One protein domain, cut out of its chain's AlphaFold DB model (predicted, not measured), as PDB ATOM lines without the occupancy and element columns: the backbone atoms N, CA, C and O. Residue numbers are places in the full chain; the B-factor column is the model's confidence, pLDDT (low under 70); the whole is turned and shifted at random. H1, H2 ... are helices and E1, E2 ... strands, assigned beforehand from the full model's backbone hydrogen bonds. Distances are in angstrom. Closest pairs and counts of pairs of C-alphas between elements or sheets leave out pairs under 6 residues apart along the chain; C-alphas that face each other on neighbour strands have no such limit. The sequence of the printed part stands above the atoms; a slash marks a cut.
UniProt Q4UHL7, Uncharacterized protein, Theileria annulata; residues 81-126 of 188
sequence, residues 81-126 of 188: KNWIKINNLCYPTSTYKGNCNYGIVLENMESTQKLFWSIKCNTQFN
ATOM      1  N   LYS A  81     177.569 144.900 177.733       90.25
ATOM      2  CA  LYS A  81     178.590 144.745 176.690       90.25
ATOM      3  C   LYS A  81     179.436 146.001 176.555       90.25
ATOM      4  O   LYS A  81     178.894 147.095 176.451       90.25
ATOM      5  N   ASN A  82     180.751 145.815 176.473       94.00
ATOM      6  CA  ASN A  82     181.748 146.885 176.370       94.00
ATOM      7  C   ASN A  82     181.769 147.828 177.585       94.00
ATOM      8  O   ASN A  82     182.236 148.960 177.474       94.00
ATOM      9  N   TRP A  83     181.286 147.373 178.743       96.31
ATOM     10  CA  TRP A  83     181.429 148.053 180.026       96.31
ATOM     11  C   TRP A  83     182.154 147.135 181.015       96.31
ATOM     12  O   TRP A  83     181.955 145.920 181.006       96.31
ATOM     13  N   ILE A  84     182.994 147.710 181.873       95.56
ATOM     14  CA  ILE A  84     183.802 146.992 182.865       95.56
ATOM     15  C   ILE A  84     183.368 147.364 184.285       95.56
ATOM     16  O   ILE A  84     183.044 148.521 184.554       95.56
ATOM     17  N   LYS A  85     183.352 146.380 185.193       95.06
ATOM     18  CA  LYS A  85     183.063 146.599 186.614       95.06
ATOM     19  C   LYS A  85     184.342 147.028 187.331       95.06
ATOM     20  O   LYS A  85     185.317 146.282 187.331       95.06
ATOM     21  N   ILE A  86     184.319 148.199 187.959       95.19
ATOM     22  CA  ILE A  86     185.357 148.683 188.876       95.19
ATOM     23  C   ILE A  86     184.647 148.998 190.192       95.19
ATOM     24  O   ILE A  86     183.785 149.876 190.245       95.19
ATOM     25  N   ASN A  87     184.960 148.250 191.251       92.31
ATOM     26  CA  ASN A  87     184.208 148.253 192.511       92.31
ATOM     27  C   ASN A  87     182.709 147.971 192.269       92.31
ATOM     28  O   ASN A  87     182.371 146.907 191.754       92.31
ATOM     29  N   ASN A  88     181.818 148.909 192.607       92.06
ATOM     30  CA  ASN A  88     180.372 148.797 192.372       92.06
ATOM     31  C   ASN A  88     179.868 149.638 191.178       92.06
ATOM     32  O   ASN A  88     178.688 149.955 191.052       92.06
ATOM     33  N   LEU A  89     180.776 150.069 190.309       95.12
ATOM     34  CA  LEU A  89     180.445 150.934 189.186       95.12
ATOM     35  C   LEU A  89     180.767 150.221 187.879       95.12
ATOM     36  O   LEU A  89     181.823 149.603 187.730       95.12
ATOM     37  N   CYS A  90     179.857 150.325 186.919       96.69
ATOM     38  CA  CYS A  90     180.120 149.963 185.536       96.69
ATOM     39  C   CYS A  90     180.620 151.193 184.787       96.69
ATOM     40  O   CYS A  90     179.920 152.203 184.759       96.69
ATOM     41  N   TYR A  91     181.783 151.085 184.147       96.88
ATOM     42  CA  TYR A  91     182.365 152.129 183.302       96.88
ATOM     43  C   TYR A  91     182.427 151.681 181.838       96.88
ATOM     44  O   TYR A  91     182.694 150.503 181.582       96.88
ATOM     45  N   PRO A  92     182.213 152.585 180.868       96.44
ATOM     46  CA  PRO A  92     182.364 152.256 179.458       96.44
ATOM     47  C   PRO A  92     183.839 151.996 179.129       96.44
ATOM     48  O   PRO A  92     184.735 152.689 179.605       96.44
ATOM     49  N   THR A  93     184.090 150.982 178.306       96.12
ATOM     50  CA  THR A  93     185.431 150.676 177.782       96.12
ATOM     51  C   THR A  93     185.718 151.475 176.510       96.12
ATOM     52  O   THR A  93     184.814 152.059 175.916       96.12
ATOM     53  N   SER A  94     186.964 151.455 176.029       93.44
ATOM     54  CA  SER A  94     187.358 152.122 174.777       93.44
ATOM     55  C   SER A  94     186.641 151.597 173.524       93.44
ATOM     56  O   SER A  94     186.628 152.277 172.501       93.44
ATOM     57  N   THR A  95     186.032 150.408 173.577       92.81
ATOM     58  CA  THR A  95     185.292 149.806 172.453       92.81
ATOM     59  C   THR A  95     183.799 150.135 172.464       92.81
ATOM     60  O   THR A  95     183.077 149.790 171.522       92.81
ATOM     61  N   TYR A  96     183.303 150.788 173.516       94.69
ATOM     62  CA  TYR A  96     181.913 151.211 173.599       94.69
ATOM     63  C   TYR A  96     181.656 152.412 172.672       94.69
ATOM     64  O   TYR A  96     182.355 153.416 172.722       94.69
ATOM     65  N   LYS A  97     180.631 152.292 171.817       91.25
ATOM     66  CA  LYS A  97     180.272 153.282 170.781       91.25
ATOM     67  C   LYS A  97     178.979 154.050 171.079       91.25
ATOM     68  O   LYS A  97     178.429 154.691 170.188       91.25
ATOM     69  N   GLY A  98     178.434 153.910 172.285       90.31
ATOM     70  CA  GLY A  98     177.221 154.622 172.673       90.31
ATOM     71  C   GLY A  98     177.515 156.014 173.234       90.31
ATOM     72  O   GLY A  98     178.633 156.516 173.186       90.31
ATOM     73  N   ASN A  99     176.477 156.639 173.773       90.88
ATOM     74  CA  ASN A  99     176.429 158.048 174.165       90.88
ATOM     75  C   ASN A  99     176.655 158.315 175.670       90.88
ATOM     76  O   ASN A  99     176.509 159.457 176.098       90.88
ATOM     77  N   CYS A 100     176.991 157.309 176.484       93.81
ATOM     78  CA  CYS A 100     177.222 157.463 177.929       93.81
ATOM     79  C   CYS A 100     178.696 157.260 178.315       93.81
ATOM     80  O   CYS A 100     179.291 156.248 177.973       93.81
ATOM     81  N   ASN A 101     179.283 158.185 179.079       93.38
ATOM     82  CA  ASN A 101     180.721 158.210 179.399       93.38
ATOM     83  C   ASN A 101     181.045 158.235 180.911       93.38
ATOM     84  O   ASN A 101     182.171 158.540 181.293       93.38
ATOM     85  N   TYR A 102     180.075 157.930 181.774       93.56
ATOM     86  CA  TYR A 102     180.206 157.998 183.233       93.56
ATOM     87  C   TYR A 102     179.982 156.633 183.894       93.56
ATOM     88  O   TYR A 102     179.327 155.757 183.333       93.56
ATOM     89  N   GLY A 103     180.524 156.469 185.104       94.25
ATOM     90  CA  GLY A 103     180.318 155.277 185.926       94.25
ATOM     91  C   GLY A 103     178.901 155.209 186.497       94.25
ATOM     92  O   GLY A 103     178.363 156.232 186.920       94.25
ATOM     93  N   ILE A 104     178.304 154.015 186.540       94.81
ATOM     94  CA  ILE A 104     176.940 153.815 187.060       94.81
ATOM     95  C   ILE A 104     176.833 152.633 188.026       94.81
ATOM     96  O   ILE A 104     177.402 151.569 187.783       94.81
ATOM     97  N   VAL A 105     176.074 152.816 189.112       94.44
ATOM     98  CA  VAL A 105     175.738 151.747 190.063       94.44
ATOM     99  C   VAL A 105     174.468 151.057 189.585       94.44
ATOM    100  O   VAL A 105     173.385 151.632 189.640       94.44
ATOM    101  N   LEU A 106     174.600 149.820 189.110       91.38
ATOM    102  CA  LEU A 106     173.460 149.038 188.631       91.38
ATOM    103  C   LEU A 106     172.801 148.212 189.741       91.38
ATOM    104  O   LEU A 106     171.639 147.854 189.609       91.38
ATOM    105  N   GLU A 107     173.506 147.888 190.826       88.19
ATOM    106  CA  GLU A 107     173.011 146.959 191.857       88.19
ATOM    107  C   GLU A 107     171.701 147.418 192.516       88.19
ATOM    108  O   GLU A 107     170.837 146.586 192.772       88.19
ATOM    109  N   ASN A 108     171.498 148.729 192.668       86.81
ATOM    110  CA  ASN A 108     170.303 149.303 193.303       86.81
ATOM    111  C   ASN A 108     169.161 149.611 192.318       86.81
ATOM    112  O   ASN A 108     168.171 150.224 192.705       86.81
ATOM    113  N   MET A 109     169.309 149.247 191.040       86.44
ATOM    114  CA  MET A 109     168.297 149.501 190.014       86.44
ATOM    115  C   MET A 109     167.398 148.284 189.799       86.44
ATOM    116  O   MET A 109     167.879 147.153 189.681       86.44
ATOM    117  N   GLU A 110     166.103 148.528 189.627       82.38
ATOM    118  CA  GLU A 110     165.163 147.517 189.144       82.38
ATOM    119  C   GLU A 110     165.495 147.089 187.704       82.38
ATOM    120  O   GLU A 110     166.070 147.844 186.912       82.38
ATOM    121  N   SER A 111     165.088 145.878 187.314       74.56
ATOM    122  CA  SER A 111     165.330 145.338 185.966       74.56
ATOM    123  C   SER A 111     164.786 146.234 184.845       74.56
ATOM    124  O   SER A 111     165.412 146.366 183.791       74.56
ATOM    125  N   THR A 112     163.643 146.883 185.073       71.00
ATOM    126  CA  THR A 112     163.024 147.850 184.152       71.00
ATOM    127  C   THR A 112     163.878 149.110 184.006       71.00
ATOM    128  O   THR A 112     164.136 149.554 182.887       71.00
ATOM    129  N   GLN A 113     164.398 149.645 185.112       79.38
ATOM    130  CA  GLN A 113     165.289 150.806 185.125       79.38
ATOM    131  C   GLN A 113     166.602 150.507 184.393       79.38
ATOM    132  O   GLN A 113     167.024 151.292 183.542       79.38
ATOM    133  N   LYS A 114     167.201 149.333 184.641       85.31
ATOM    134  CA  LYS A 114     168.385 148.852 183.907       85.31
ATOM    135  C   LYS A 114     168.121 148.766 182.405       85.31
ATOM    136  O   LYS A 114     168.974 149.154 181.606       85.31
ATOM    137  N   LEU A 115     166.941 148.287 182.008       75.69
ATOM    138  CA  LEU A 115     166.557 148.187 180.602       75.69
ATOM    139  C   LEU A 115     166.438 149.570 179.948       75.69
ATOM    140  O   LEU A 115     167.078 149.799 178.921       75.69
ATOM    141  N   PHE A 116     165.686 150.495 180.551       77.31
ATOM    142  CA  PHE A 116     165.556 151.865 180.043       77.31
ATOM    143  C   PHE A 116     166.902 152.574 179.951       77.31
ATOM    144  O   PHE A 116     167.206 153.202 178.935       77.31
ATOM    145  N   TRP A 117     167.739 152.424 180.977       90.69
ATOM    146  CA  TRP A 117     169.094 152.951 180.957       90.69
ATOM    147  C   TRP A 117     169.916 152.360 179.803       90.69
ATOM    148  O   TRP A 117     170.557 153.112 179.070       90.69
ATOM    149  N   SER A 118     169.847 151.043 179.577       85.00
ATOM    150  CA  SER A 118     170.584 150.401 178.482       85.00
ATOM    151  C   SER A 118     170.181 150.939 177.105       85.00
ATOM    152  O   SER A 118     171.049 151.203 176.276       85.00
ATOM    153  N   ILE A 119     168.885 151.201 176.895       78.62
ATOM    154  CA  ILE A 119     168.359 151.817 175.670       78.62
ATOM    155  C   ILE A 119     168.882 153.249 175.536       78.62
ATOM    156  O   ILE A 119     169.438 153.607 174.499       78.62
ATOM    157  N   LYS A 120     168.758 154.053 176.599       84.81
ATOM    158  CA  LYS A 120     169.220 155.448 176.622       84.81
ATOM    159  C   LYS A 120     170.711 155.563 176.309       84.81
ATOM    160  O   LYS A 120     171.103 156.483 175.598       84.81
ATOM    161  N   CYS A 121     171.510 154.642 176.844       88.88
ATOM    162  CA  CYS A 121     172.952 154.580 176.653       88.88
ATOM    163  C   CYS A 121     173.373 153.764 175.425       88.88
ATOM    164  O   CYS A 121     174.554 153.462 175.285       88.88
ATOM    165  N   ASN A 122     172.449 153.346 174.558       87.12
ATOM    166  CA  ASN A 122     172.750 152.521 173.386       87.12
ATOM    167  C   ASN A 122     173.717 151.354 173.698       87.12
ATOM    168  O   ASN A 122     174.718 151.128 173.015       87.12
ATOM    169  N   THR A 123     173.464 150.665 174.811       88.38
ATOM    170  CA  THR A 123     174.232 149.511 175.279       88.38
ATOM    171  C   THR A 123     173.299 148.332 175.517       88.38
ATOM    172  O   THR A 123     172.077 148.465 175.554       88.38
ATOM    173  N   GLN A 124     173.866 147.141 175.656       84.56
ATOM    174  CA  GLN A 124     173.096 145.913 175.807       84.56
ATOM    175  C   GLN A 124     173.735 145.027 176.864       84.56
ATOM    176  O   GLN A 124     174.938 144.794 176.837       84.56
ATOM    177  N   PHE A 125     172.928 144.484 177.772       85.56
ATOM    178  CA  PHE A 125     173.393 143.438 178.678       85.56
ATOM    179  C   PHE A 125     173.708 142.153 177.914       85.56
ATOM    180  O   PHE A 125     173.070 141.833 176.908       85.56
ATOM    181  N   ASN A 126     174.704 141.418 178.407       83.19
ATOM    182  CA  ASN A 126     174.993 140.079 177.915       83.19
ATOM    183  C   ASN A 126     173.853 139.128 178.276       83.19
ATOM    184  O   ASN A 126     173.183 139.308 179.290       83.19
TER     185      ASN A 126
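This is residues 81 to 126 of the 188 residues of an uncharacterized protein of Theileria annulata (UniProt Q4UHL7). This is a small domain with little regular structure: a short two-strand hairpin, E1 and E2, at one side, one helix, H1, at the other, and a long loop, residues 93 to 110, running between them. The printed part has 46 residues, 18 of them in named elements, in the order E1, E2, H1; the class is mixed, and the two-strand sheet is antiparallel. The whole is compact, with a radius of gyration of the C-alphas of 9.8 A, and spans 27 by 23 by 18 A.

E1, residues 83 to 86, and E2, residues 89 to 92, form a hairpin, antiparallel at 144 degrees. N 84 and O 91, 2.8 A apart, and N 89 and O 86, 3.0 A apart, are within hydrogen-bond range. H1, residues 111 to 120, is apart from E1. In H1 every O i to N i+4 pair is within hydrogen-bond range.

E1 begins at C-alpha 83 (181.429, 148.053, 180.026) and is 9.7 A long; E2 is 10.0 A long. H1, 14.3 A long, ends at C-alpha 120 (169.220, 155.448, 176.622).

The farthest C-alphas, of Ser 94 and Glu 110, are 26.8 A apart. The printed part has no cut. The link E1 to E2 is tight and E2 to H1 long. No printed residue is under 70 in pLDDT.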